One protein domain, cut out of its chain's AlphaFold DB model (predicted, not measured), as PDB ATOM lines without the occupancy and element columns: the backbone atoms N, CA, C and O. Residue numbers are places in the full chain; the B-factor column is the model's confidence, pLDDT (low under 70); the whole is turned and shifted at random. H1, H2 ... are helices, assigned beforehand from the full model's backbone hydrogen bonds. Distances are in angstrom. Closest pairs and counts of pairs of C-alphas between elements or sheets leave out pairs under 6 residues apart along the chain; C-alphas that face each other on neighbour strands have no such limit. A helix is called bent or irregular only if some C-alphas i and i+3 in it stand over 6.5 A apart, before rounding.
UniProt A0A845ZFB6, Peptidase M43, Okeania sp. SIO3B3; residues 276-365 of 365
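What this domain is: This is residues 276 to 365 of the 365 residues of the protein "Peptidase M43" of Okeania sp. SIO3B3 (UniProt A0A845ZFB6). Three helices make an up-and-down bundle, each running against the one before it: H1 and H3 lie side by side, and the longest, H2, runs back at a slant to both, opening away from H1 as a V. The outline is elongated, with C-alpha spans of 44 by 23 by 20 A. The printed part has 90 residues with three named helices, in the order H1, H2, H3, and no named strand; the class is all helix. It is only just compact, close to loose, with a radius of gyration of the C-alphas of 14.2 A.

How they stand to each other: H2, residues 311 to 338, has a kink of 49 degrees near residue 332 and is irregular: C-alphas 334 and 337 are 8.2 A apart. H3, residues 341 to 359, forms a helical hairpin with H2; they touch, the closest C-alphas being those of Asp 325 and Arg 351 at 5.7 A, and run opposite ways at a steep tilt of 37 degrees, only just beyond shallow. H1, residues 286 to 303, forms a helical hairpin with H2, opposite ways at a steep tilt of 38 degrees. They touch through residues 296 to 303 of H1 and 314 to 321 of H2 alone, with the closest C-alphas, those of Leu 299 and Ala 317, 5.2 A apart. H1 and H3 touch and run the same way at a shallow tilt of 2 degrees; their closest C-alphas, those of Ile 300 and Thr 357, are 6.6 A apart. The packing is mostly crossed, but only just: one of the three touching pairs is at a shallow tilt. Every O i to N i+4 pair is within hydrogen-bond range in H1 and H3, and 22 of 24 are in H2.

Where its parts are: H2 is 39.7 A long from C-alpha 311 to C-alpha 338. H1 is 25.8 A long and begins at C-alpha 286 (23.777, -14.500, -23.397). H3 is 26.7 A long and ends at C-alpha 359 (10.722, -1.467, -44.641).

The domain as a whole: The two C-alphas farthest apart, those of Gly 280 and Asn 365, are 45.5 A apart. The printed part has no cut; the link from H1 to H2 is short and that from H2 to H3 tight. Mean pLDDT of the printed part is 91.4, with residues 278 to 280 and 361 to 365 under 70.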
ATOM      1  N   GLU A 276      11.233  -2.592 -18.871       85.31
ATOM      2  CA  GLU A 276      11.090  -2.293 -17.440       85.31
ATOM      3  C   GLU A 276      12.345  -1.692 -16.799       85.31
ATOM      4  O   GLU A 276      12.342  -1.394 -15.602       85.31
ATOM      5  N   SER A 277      13.426  -1.473 -17.562       70.50
ATOM      6  CA  SER A 277      14.713  -1.035 -17.000       70.50
ATOM      7  C   SER A 277      14.567   0.185 -16.072       70.50
ATOM      8  O   SER A 277      14.424   1.337 -16.495       70.50
ATOM      9  N   SER A 278      14.670  -0.028 -14.761       56.06
ATOM     10  CA  SER A 278      14.513   1.007 -13.739       56.06
ATOM     11  C   SER A 278      15.894   1.499 -13.294       56.06
ATOM     12  O   SER A 278      16.548   0.955 -12.418       56.06
ATOM     13  N   GLY A 279      16.400   2.537 -13.966       57.22
ATOM     14  CA  GLY A 279      17.567   3.319 -13.520       57.22
ATOM     15  C   GLY A 279      18.969   2.676 -13.561       57.22
ATOM     16  O   GLY A 279      19.932   3.438 -13.637       57.22
ATOM     17  N   GLY A 280      19.100   1.344 -13.549       65.12
ATOM     18  CA  GLY A 280      20.383   0.614 -13.527       65.12
ATOM     19  C   GLY A 280      21.123   0.495 -14.870       65.12
ATOM     20  O   GLY A 280      20.651   0.982 -15.908       65.12
ATOM     21  N   GLU A 281      22.300  -0.142 -14.843       72.62
ATOM     22  CA  GLU A 281      22.964  -0.644 -16.056       72.62
ATOM     23  C   GLU A 281      22.057  -1.672 -16.738       72.62
ATOM     24  O   GLU A 281      21.349  -2.424 -16.073       72.62
ATOM     25  N   VAL A 282      22.000  -1.623 -18.068       83.62
ATOM     26  CA  VAL A 282      21.225  -2.579 -18.861       83.62
ATOM     27  C   VAL A 282      22.224  -3.610 -19.343       83.62
ATOM     28  O   VAL A 282      23.004  -3.322 -20.251       83.62
ATOM     29  N   GLU A 283      22.210  -4.766 -18.700       90.19
ATOM     30  CA  GLU A 283      22.963  -5.945 -19.099       90.19
ATOM     31  C   GLU A 283      21.949  -7.017 -19.487       90.19
ATOM     32  O   GLU A 283      21.001  -7.269 -18.752       90.19
ATOM     33  N   ILE A 284      22.112  -7.612 -20.668       94.56
ATOM     34  CA  ILE A 284      21.244  -8.691 -21.143       94.56
ATOM     35  C   ILE A 284      22.105  -9.930 -21.285       94.56
ATOM     36  O   ILE A 284      22.989  -9.957 -22.141       94.56
ATOM     37  N   SER A 285      21.853 -10.969 -20.493       94.69
ATOM     38  CA  SER A 285      22.661 -12.196 -20.499       94.69
ATOM     39  C   SER A 285      22.685 -12.902 -21.868       94.69
ATOM     40  O   SER A 285      21.802 -12.724 -22.710       94.69
ATOM     41  N   SER A 286      23.685 -13.757 -22.123       95.38
ATOM     42  CA  SER A 286      23.777 -14.500 -23.397       95.38
ATOM     43  C   SER A 286      22.531 -15.344 -23.683       95.38
ATOM     44  O   SER A 286      22.084 -15.395 -24.831       95.38
ATOM     45  N   MET A 287      21.952 -15.952 -22.646       95.44
ATOM     46  CA  MET A 287      20.726 -16.746 -22.714       95.44
ATOM     47  C   MET A 287      19.521 -15.877 -23.075       95.44
ATOM     48  O   MET A 287      18.770 -16.225 -23.987       95.44
ATOM     49  N   ARG A 288      19.391 -14.700 -22.453       96.69
ATOM     50  CA  ARG A 288      18.307 -13.755 -22.750       96.69
ATOM     51  C   ARG A 288      18.389 -13.195 -24.161       96.69
ATOM     52  O   ARG A 288      17.402 -13.246 -24.891       96.69
ATOM     53  N   ARG A 289      19.587 -12.831 -24.629       98.00
ATOM     54  CA  ARG A 289      19.801 -12.433 -26.033       98.00
ATOM     55  C   ARG A 289      19.436 -13.549 -27.021       98.00
ATOM     56  O   ARG A 289      19.020 -13.269 -28.145       98.00
ATOM     57  N   SER A 290      19.642 -14.821 -26.667       97.94
ATOM     58  CA  SER A 290      19.240 -15.954 -27.516       97.94
ATOM     59  C   SER A 290      17.718 -16.119 -27.576       97.94
ATOM     60  O   SER A 290      17.177 -16.265 -28.673       97.94
ATOM     61  N   LEU A 291      17.028 -16.026 -26.435       98.56
ATOM     62  CA  LEU A 291      15.562 -16.053 -26.355       98.56
ATOM     63  C   LEU A 291      14.927 -14.904 -27.155       98.56
ATOM     64  O   LEU A 291      14.065 -15.138 -28.001       98.56
ATOM     65  N   GLN A 292      15.415 -13.678 -26.952       98.69
ATOM     66  CA  GLN A 292      14.981 -12.472 -27.665       98.69
ATOM     67  C   GLN A 292      15.139 -12.609 -29.186       98.69
ATOM     68  O   GLN A 292      14.239 -12.247 -29.946       98.69
ATOM     69  N   ARG A 293      16.247 -13.207 -29.657       98.75
ATOM     70  CA  ARG A 293      16.430 -13.515 -31.087       98.75
ATOM     71  C   ARG A 293      15.425 -14.535 -31.602       98.75
ATOM     72  O   ARG A 293      14.934 -14.350 -32.711       98.75
ATOM     73  N   GLU A 294      15.129 -15.599 -30.853       98.62
ATOM     74  CA  GLU A 294      14.132 -16.584 -31.293       98.62
ATOM     75  C   GLU A 294      12.735 -15.963 -31.360       98.62
ATOM     76  O   GLU A 294      12.035 -16.171 -32.352       98.62
ATOM     77  N   HIS A 295      12.359 -15.140 -30.378       98.81
ATOM     78  CA  HIS A 295      11.096 -14.406 -30.410       98.81
ATOM     79  C   HIS A 295      11.019 -13.474 -31.630       98.81
ATOM     80  O   HIS A 295      10.101 -13.594 -32.445       98.81
ATOM     81  N   LEU A 296      12.048 -12.643 -31.844       98.75
ATOM     82  CA  LEU A 296      12.147 -11.774 -33.018       98.75
ATOM     83  C   LEU A 296      12.039 -12.571 -34.330       98.75
ATOM     84  O   LEU A 296      11.332 -12.162 -35.249       98.75
ATOM     85  N   ASN A 297      12.735 -13.709 -34.437       98.62
ATOM     86  CA  ASN A 297      12.703 -14.559 -35.629       98.62
ATOM     87  C   ASN A 297      11.280 -15.028 -35.950       98.62
ATOM     88  O   ASN A 297      10.900 -15.061 -37.123       98.62
ATOM     89  N   LEU A 298      10.498 -15.393 -34.930       98.50
ATOM     90  CA  LEU A 298       9.113 -15.820 -35.110       98.50
ATOM     91  C   LEU A 298       8.250 -14.666 -35.620       98.50
ATOM     92  O   LEU A 298       7.600 -14.844 -36.653       98.50
ATOM     93  N   LEU A 299       8.320 -13.488 -34.997       98.62
ATOM     94  CA  LEU A 299       7.564 -12.306 -35.427       98.62
ATOM     95  C   LEU A 299       7.932 -11.874 -36.856       98.62
ATOM     96  O   LEU A 299       7.053 -11.726 -37.705       98.62
ATOM     97  N   ILE A 300       9.230 -11.779 -37.173       98.38
ATOM     98  CA  ILE A 300       9.709 -11.483 -38.534       98.38
ATOM     99  C   ILE A 300       9.181 -12.525 -39.527       98.38
ATOM    100  O   ILE A 300       8.717 -12.165 -40.609       98.38
ATOM    101  N   SER A 301       9.210 -13.819 -39.178       97.62
ATOM    102  CA  SER A 301       8.721 -14.876 -40.072       97.62
ATOM    103  C   SER A 301       7.228 -14.754 -40.382       97.62
ATOM    104  O   SER A 301       6.819 -15.071 -41.500       97.62
ATOM    105  N   MET A 302       6.425 -14.269 -39.428       97.62
ATOM    106  CA  MET A 302       5.003 -13.997 -39.637       97.62
ATOM    107  C   MET A 302       4.808 -12.786 -40.552       97.62
ATOM    108  O   MET A 302       4.085 -12.884 -41.543       97.62
ATOM    109  N   VAL A 303       5.486 -11.668 -40.264       97.06
ATOM    110  CA  VAL A 303       5.371 -10.419 -41.038       97.06
ATOM    111  C   VAL A 303       5.813 -10.614 -42.489       97.06
ATOM    112  O   VAL A 303       5.104 -10.203 -43.405       97.06
ATOM    113  N   LEU A 304       6.922 -11.325 -42.710       95.94
ATOM    114  CA  LEU A 304       7.434 -11.657 -44.044       95.94
ATOM    115  C   LEU A 304       6.692 -12.819 -44.724       95.94
ATOM    116  O   LEU A 304       7.095 -13.238 -45.804       95.94
ATOM    117  N   ARG A 305       5.631 -13.364 -44.110       95.00
ATOM    118  CA  ARG A 305       4.832 -14.488 -44.641       95.00
ATOM    119  C   ARG A 305       5.637 -15.774 -44.911       95.00
ATOM    120  O   ARG A 305       5.189 -16.638 -45.658       95.00
ATOM    121  N   ASN A 306       6.778 -15.951 -44.245       94.38
ATOM    122  CA  ASN A 306       7.559 -17.198 -44.261       94.38
ATOM    123  C   ASN A 306       6.937 -18.293 -43.376       94.38
ATOM    124  O   ASN A 306       7.391 -19.438 -43.370       94.38
ATOM    125  N   ARG A 307       5.908 -17.937 -42.603       93.19
ATOM    126  CA  ARG A 307       5.099 -18.830 -41.779       93.19
ATOM    127  C   ARG A 307       3.626 -18.513 -42.008       93.19
ATOM    128  O   ARG A 307       3.222 -17.356 -41.938       93.19
ATOM    129  N   THR A 308       2.816 -19.544 -42.222       95.31
ATOM    130  CA  THR A 308       1.355 -19.411 -42.260       95.31
ATOM    131  C   THR A 308       0.820 -19.206 -40.845       95.31
ATOM    132  O   THR A 308       1.069 -20.038 -39.979       95.31
ATOM    133  N   VAL A 309       0.105 -18.104 -40.625       97.25
ATOM    134  CA  VAL A 309      -0.624 -17.753 -39.394       97.25
ATOM    135  C   VAL A 309      -1.910 -17.005 -39.777       97.25
ATOM    136  O   VAL A 309      -1.993 -16.517 -40.909       97.25
ATOM    137  N   PRO A 310      -2.909 -16.875 -38.882       97.44
ATOM    138  CA  PRO A 310      -4.043 -15.979 -39.103       97.44
ATOM    139  C   PRO A 310      -3.611 -14.539 -39.412       97.44
ATOM    140  O   PRO A 310      -2.616 -14.049 -38.878       97.44
ATOM    141  N   GLU A 311      -4.390 -13.842 -40.239       96.12
ATOM    142  CA  GLU A 311      -4.123 -12.453 -40.648       96.12
ATOM    143  C   GLU A 311      -4.042 -11.488 -39.450       96.12
ATOM    144  O   GLU A 311      -3.165 -10.621 -39.414       96.12
ATOM    145  N   ASP A 312      -4.885 -11.691 -38.433       96.75
ATOM    146  CA  ASP A 312      -4.863 -10.898 -37.197       96.75
ATOM    147  C   ASP A 312      -3.563 -11.115 -36.416       96.75
ATOM    148  O   ASP A 312      -2.922 -10.151 -36.008       96.75
ATOM    149  N   ALA A 313      -3.099 -12.364 -36.299       98.00
ATOM    150  CA  ALA A 313      -1.824 -12.675 -35.652       98.00
ATOM    151  C   ALA A 313      -0.633 -12.060 -36.405       98.00
ATOM    152  O   ALA A 313       0.312 -11.580 -35.784       98.00
ATOM    153  N   ARG A 314      -0.681 -12.009 -37.744       97.75
ATOM    154  CA  ARG A 314       0.342 -11.303 -38.531       97.75
ATOM    155  C   ARG A 314       0.315  -9.795 -38.274       97.75
ATOM    156  O   ARG A 314       1.372  -9.173 -38.197       97.75
ATOM    157  N   SER A 315      -0.876  -9.216 -38.165       97.88
ATOM    158  CA  SER A 315      -1.051  -7.787 -37.887       97.88
ATOM    159  C   SER A 315      -0.543  -7.426 -36.490       97.88
ATOM    160  O   SER A 315       0.141  -6.417 -36.341       97.88
ATOM    161  N   LEU A 316      -0.791  -8.289 -35.498       98.50
ATOM    162  CA  LEU A 316      -0.235  -8.168 -34.149       98.50
ATOM    163  C   LEU A 316       1.289  -8.299 -34.152       98.50
ATOM    164  O   LEU A 316       1.958  -7.429 -33.614       98.50
ATOM    165  N   ALA A 317       1.851  -9.287 -34.855       98.56
ATOM    166  CA  ALA A 317       3.303  -9.410 -34.989       98.56
ATOM    167  C   ALA A 317       3.938  -8.146 -35.596       98.56
ATOM    168  O   ALA A 317       4.959  -7.667 -35.113       98.56
ATOM    169  N   TRP A 318       3.331  -7.570 -36.640       98.19
ATOM    170  CA  TRP A 318       3.789  -6.301 -37.216       98.19
ATOM    171  C   TRP A 318       3.709  -5.146 -36.208       98.19
ATOM    172  O   TRP A 318       4.634  -4.334 -36.129       98.19
ATOM    173  N   TYR A 319       2.618  -5.080 -35.443       98.31
ATOM    174  CA  TYR A 319       2.398  -4.050 -34.433       98.31
ATOM    175  C   TYR A 319       3.427  -4.133 -33.299       98.31
ATOM    176  O   TYR A 319       4.053  -3.122 -32.980       98.31
ATOM    177  N   GLU A 320       3.694  -5.331 -32.778       98.19
ATOM    178  CA  GLU A 320       4.714  -5.554 -31.751       98.19
ATOM    179  C   GLU A 320       6.118  -5.211 -32.235       98.19
ATOM    180  O   GLU A 320       6.867  -4.547 -31.522       98.19
ATOM    181  N   LEU A 321       6.484  -5.609 -33.463       98.62
ATOM    182  CA  LEU A 321       7.781  -5.238 -34.034       98.62
ATOM    183  C   LEU A 321       7.947  -3.716 -34.071       98.62
ATOM    184  O   LEU A 321       9.019  -3.204 -33.754       98.62
ATOM    185  N   ARG A 322       6.889  -2.983 -34.427       98.31
ATOM    186  CA  ARG A 322       6.914  -1.520 -34.422       98.31
ATOM    187  C   ARG A 322       7.091  -0.955 -33.009       98.31
ATOM    188  O   ARG A 322       7.923  -0.071 -32.831       98.31
ATOM    189  N   GLN A 323       6.334  -1.438 -32.024       97.94
ATOM    190  CA  GLN A 323       6.475  -0.985 -30.634       97.94
ATOM    191  C   GLN A 323       7.881  -1.273 -30.095       97.94
ATOM    192  O   GLN A 323       8.520  -0.398 -29.512       97.94
ATOM    193  N   LEU A 324       8.406  -2.465 -30.385       98.38
ATOM    194  CA  LEU A 324       9.743  -2.869 -29.981       98.38
ATOM    195  C   LEU A 324      10.834  -1.983 -30.605       98.38
ATOM    196  O   LEU A 324      11.766  -1.616 -29.898       98.38
ATOM    197  N   ASP A 325      10.739  -1.587 -31.883       98.25
ATOM    198  CA  ASP A 325      11.686  -0.616 -32.472       98.25
ATOM    199  C   ASP A 325      11.688   0.715 -31.708       98.25
ATOM    200  O   ASP A 325      12.757   1.248 -31.398       98.25
ATOM    201  N   GLU A 326      10.505   1.230 -31.359       97.44
ATOM    202  CA  GLU A 326      10.374   2.478 -30.604       97.44
ATOM    203  C   GLU A 326      11.017   2.362 -29.209       97.44
ATOM    204  O   GLU A 326      11.706   3.288 -28.764       97.44
ATOM    205  N   ASP A 327      10.847   1.236 -28.519       96.81
ATOM    206  CA  ASP A 327      11.411   1.025 -27.181       96.81
ATOM    207  C   ASP A 327      12.920   0.754 -27.207       96.81
ATOM    208  O   ASP A 327      13.672   1.331 -26.409       96.81
ATOM    209  N   LEU A 328      13.397  -0.008 -28.195       97.00
ATOM    210  CA  LEU A 328      14.824  -0.199 -28.461       97.00
ATOM    211  C   LEU A 328      15.511   1.128 -28.781       97.00
ATOM    212  O   LEU A 328      16.584   1.431 -28.252       97.00
ATOM    213  N   GLU A 329      14.896   1.968 -29.613       96.69
ATOM    214  CA  GLU A 329      15.430   3.289 -29.917       96.69
ATOM    215  C   GLU A 329      15.583   4.141 -28.652       96.69
ATOM    216  O   GLU A 329      16.638   4.755 -28.438       96.69
ATOM    217  N   LYS A 330      14.547   4.177 -27.805       94.81
ATOM    218  CA  LYS A 330      14.562   4.935 -26.547       94.81
ATOM    219  C   LYS A 330      15.680   4.444 -25.629       94.81
ATOM    220  O   LYS A 330      16.438   5.274 -25.111       94.81
ATOM    221  N   ILE A 331      15.813   3.131 -25.425       94.50
ATOM    222  CA  ILE A 331      16.800   2.590 -24.484       94.50
ATOM    223  C   ILE A 331      18.235   2.743 -24.999       94.50
ATOM    224  O   ILE A 331      19.098   3.182 -24.234       94.50
ATOM    225  N   ILE A 332      18.488   2.513 -26.294       94.50
ATOM    226  CA  ILE A 332      19.810   2.709 -26.913       94.50
ATOM    227  C   ILE A 332      20.217   4.185 -26.819       94.50
ATOM    228  O   ILE A 332      21.329   4.492 -26.384       94.50
ATOM    229  N   LYS A 333      19.317   5.126 -27.142       93.69
ATOM    230  CA  LYS A 333      19.598   6.570 -27.027       93.69
ATOM    231  C   LYS A 333      19.882   6.993 -25.585       93.69
ATOM    232  O   LYS A 333      20.800   7.776 -25.345       93.69
ATOM    233  N   LYS A 334      19.101   6.493 -24.623       91.44
ATOM    234  CA  LYS A 334      19.199   6.891 -23.211       91.44
ATOM    235  C   LYS A 334      20.388   6.250 -22.493       91.44
ATOM    236  O   LYS A 334      20.966   6.882 -21.609       91.44
ATOM    237  N   ARG A 335      20.735   5.002 -22.826       89.06
ATOM    238  CA  ARG A 335      21.653   4.167 -22.030       89.06
ATOM    239  C   ARG A 335      22.752   3.463 -22.818       89.06
ATOM    240  O   ARG A 335      23.615   2.881 -22.180       89.06
ATOM    241  N   GLY A 336      22.807   3.573 -24.145       87.38
ATOM    242  CA  GLY A 336      23.769   2.837 -24.979       87.38
ATOM    243  C   GLY A 336      25.239   2.992 -24.576       87.38
ATOM    244  O   GLY A 336      26.021   2.069 -24.741       87.38
ATOM    245  N   LYS A 337      25.628   4.129 -23.984       88.25
ATOM    246  CA  LYS A 337      27.000   4.357 -23.482       88.25
ATOM    247  C   LYS A 337      27.326   3.651 -22.156       88.25
ATOM    248  O   LYS A 337      28.482   3.662 -21.758       88.25
ATOM    249  N   LYS A 338      26.315   3.137 -21.452       89.25
ATOM    250  CA  LYS A 338      26.420   2.428 -20.165       89.25
ATOM    251  C   LYS A 338      26.155   0.923 -20.300       89.25
ATOM    252  O   LYS A 338      26.075   0.242 -19.293       89.25
ATOM    253  N   MET A 339      25.922   0.443 -21.519       92.88
ATOM    254  CA  MET A 339      25.751  -0.978 -21.811       92.88
ATOM    255  C   MET A 339      27.119  -1.591 -22.093       92.88
ATOM    256  O   MET A 339      27.985  -0.917 -22.657       92.88
ATOM    257  N   ASP A 340      27.289  -2.865 -21.759       93.88
ATOM    258  CA  ASP A 340      28.409  -3.646 -22.269       93.88
ATOM    259  C   ASP A 340      28.310  -3.818 -23.799       93.88
ATOM    260  O   ASP A 340      27.244  -3.649 -24.410       93.88
ATOM    261  N   ASP A 341      29.433  -4.166 -24.430       95.94
ATOM    262  CA  ASP A 341      29.523  -4.292 -25.887       95.94
ATOM    263  C   ASP A 341      28.553  -5.341 -26.452       95.94
ATOM    264  O   ASP A 341      27.988  -5.132 -27.529       95.94
ATOM    265  N   TYR A 342      28.312  -6.449 -25.737       97.00
ATOM    266  CA  TYR A 342      27.399  -7.489 -26.209       97.00
ATOM    267  C   TYR A 342      25.948  -7.028 -26.164       97.00
ATOM    268  O   TYR A 342      25.215  -7.255 -27.130       97.00
ATOM    269  N   THR A 343      25.528  -6.389 -25.072       96.56
ATOM    270  CA  THR A 343      24.170  -5.851 -24.945       96.56
ATOM    271  C   THR A 343      23.924  -4.780 -25.996       96.56
ATOM    272  O   THR A 343      22.941  -4.852 -26.734       96.56
ATOM    273  N   ARG A 344      24.847  -3.826 -26.146       96.06
ATOM    274  CA  ARG A 344      24.697  -2.754 -27.131       96.06
ATOM    275  C   ARG A 344      24.628  -3.291 -28.560       96.06
ATOM    276  O   ARG A 344      23.704  -2.935 -29.291       96.06
ATOM    277  N   ALA A 345      25.569  -4.151 -28.951       98.00
ATOM    278  CA  ALA A 345      25.595  -4.727 -30.294       98.00
ATOM    279  C   ALA A 345      24.336  -5.556 -30.580       98.00
ATOM    280  O   ALA A 345      23.803  -5.505 -31.686       98.00
ATOM    281  N   HIS A 346      23.836  -6.288 -29.582       98.25
ATOM    282  CA  HIS A 346      22.599  -7.042 -29.709       98.25
ATOM    283  C   HIS A 346      21.391  -6.139 -29.953       98.25
ATOM    284  O   HIS A 346      20.674  -6.362 -30.922       98.25
ATOM    285  N   LEU A 347      21.175  -5.109 -29.131       97.88
ATOM    286  CA  LEU A 347      20.022  -4.223 -29.298       97.88
ATOM    287  C   LEU A 347      20.079  -3.450 -30.625       97.88
ATOM    288  O   LEU A 347      19.055  -3.305 -31.292       97.88
ATOM    289  N   GLU A 348      21.267  -2.993 -31.042       97.94
ATOM    290  CA  GLU A 348      21.461  -2.340 -32.343       97.94
ATOM    291  C   GLU A 348      21.175  -3.305 -33.519       97.94
ATOM    292  O   GLU A 348      20.496  -2.913 -34.470       97.94
ATOM    293  N   GLU A 349      21.609  -4.572 -33.445       98.44
ATOM    294  CA  GLU A 349      21.327  -5.610 -34.457       98.44
ATOM    295  C   GLU A 349      19.841  -5.976 -34.538       98.44
ATOM    296  O   GLU A 349      19.279  -6.045 -35.633       98.44
ATOM    297  N   ILE A 350      19.186  -6.183 -33.392       98.56
ATOM    298  CA  ILE A 350      17.744  -6.452 -33.318       98.56
ATOM    299  C   ILE A 350      16.976  -5.305 -33.966       98.56
ATOM    300  O   ILE A 350      16.144  -5.539 -34.844       98.56
ATOM    301  N   ARG A 351      17.293  -4.063 -33.588       98.25
ATOM    302  CA  ARG A 351      16.631  -2.880 -34.131       98.25
ATOM    303  C   ARG A 351      16.816  -2.766 -35.645       98.25
ATOM    304  O   ARG A 351      15.842  -2.577 -36.367       98.25
ATOM    305  N   ASP A 352      18.041  -2.931 -36.145       98.44
ATOM    306  CA  ASP A 352      18.328  -2.909 -37.587       98.44
ATOM    307  C   ASP A 352      17.495  -3.949 -38.355       98.44
ATOM    308  O   ASP A 352      16.912  -3.649 -39.400       98.44
ATOM    309  N   ARG A 353      17.359  -5.162 -37.812       98.38
ATOM    310  CA  ARG A 353      16.539  -6.219 -38.417       98.38
ATOM    311  C   ARG A 353      15.051  -5.908 -38.402       98.38
ATOM    312  O   ARG A 353      14.375  -6.208 -39.388       98.38
ATOM    313  N   ILE A 354      14.545  -5.308 -37.327       98.38
ATOM    314  CA  ILE A 354      13.157  -4.847 -37.253       98.38
ATOM    315  C   ILE A 354      12.907  -3.789 -38.326       98.38
ATOM    316  O   ILE A 354      12.019  -3.964 -39.157       98.38
ATOM    317  N   VAL A 355      13.737  -2.746 -38.383       97.25
ATOM    318  CA  VAL A 355      13.620  -1.659 -39.366       97.25
ATOM    319  C   VAL A 355      13.669  -2.202 -40.794       97.25
ATOM    320  O   VAL A 355      12.849  -1.824 -41.628       97.25
ATOM    321  N   LYS A 356      14.587  -3.128 -41.092       96.75
ATOM    322  CA  LYS A 356      14.653  -3.792 -42.404       96.75
ATOM    323  C   LYS A 356      13.411  -4.619 -42.705       96.75
ATOM    324  O   LYS A 356      12.975  -4.620 -43.847       96.75
ATOM    325  N   THR A 357      12.835  -5.292 -41.712       96.19
ATOM    326  CA  THR A 357      11.607  -6.082 -41.878       96.19
ATOM    327  C   THR A 357      10.399  -5.184 -42.140       96.19
ATOM    328  O   THR A 357       9.641  -5.449 -43.065       96.19
ATOM    329  N   LEU A 358      10.243  -4.097 -41.379       94.50
ATOM    330  CA  LEU A 358       9.140  -3.144 -41.541       94.50
ATOM    331  C   LEU A 358       9.239  -2.350 -42.856       94.50
ATOM    332  O   LEU A 358       8.215  -1.957 -43.409       94.50
ATOM    333  N   ASN A 359      10.459  -2.141 -43.365       91.19
ATOM    334  CA  ASN A 359      10.722  -1.467 -44.641       91.19
ATOM    335  C   ASN A 359      10.849  -2.414 -45.837       91.19
ATOM    336  O   ASN A 359      10.904  -1.933 -46.974       91.19
ATOM    337  N   ALA A 360      10.947  -3.730 -45.616       86.75
ATOM    338  CA  ALA A 360      10.952  -4.704 -46.695       86.75
ATOM    339  C   ALA A 360       9.644  -4.505 -47.463       86.75
ATOM    340  O   ALA A 360       8.561  -4.725 -46.925       86.75
ATOM    341  N   GLN A 361       9.758  -3.968 -48.682       53.94
ATOM    342  CA  GLN A 361       8.613  -3.570 -49.489       53.94
ATOM    343  C   GLN A 361       7.566  -4.683 -49.501       53.94
ATOM    344  O   GLN A 361       7.912  -5.851 -49.659       53.94
ATOM    345  N   LEU A 362       6.303  -4.260 -49.383       50.91
ATOM    346  CA  LEU A 362       5.039  -4.968 -49.609       50.91
ATOM    347  C   LEU A 362       4.976  -5.674 -50.991       50.91
ATOM    348  O   LEU A 362       4.029  -5.501 -51.747       50.91
ATOM    349  N   GLN A 363       5.985  -6.455 -51.373       43.97
ATOM    350  CA  GLN A 363       5.998  -7.311 -52.555       43.97
ATOM    351  C   GLN A 363       5.435  -8.681 -52.181       43.97
ATOM    352  O   GLN A 363       6.125  -9.690 -52.267       43.97
ATOM    353  N   SER A 364       4.199  -8.729 -51.693       41.69
ATOM    354  CA  SER A 364       3.444  -9.975 -51.527       41.69
ATOM    355  C   SER A 364       1.956  -9.656 -51.366       41.69
ATOM    356  O   SER A 364       1.466  -9.552 -50.239       41.69
ATOM    357  N   ASN A 365       1.307  -9.568 -52.535       38.28
ATOM    358  CA  ASN A 365      -0.130  -9.515 -52.847       38.28
ATOM    359  C   ASN A 365      -0.919  -8.270 -52.447       38.28
ATOM    360  O   ASN A 365      -1.164  -8.074 -51.237       38.28
TER     361      ASN A 365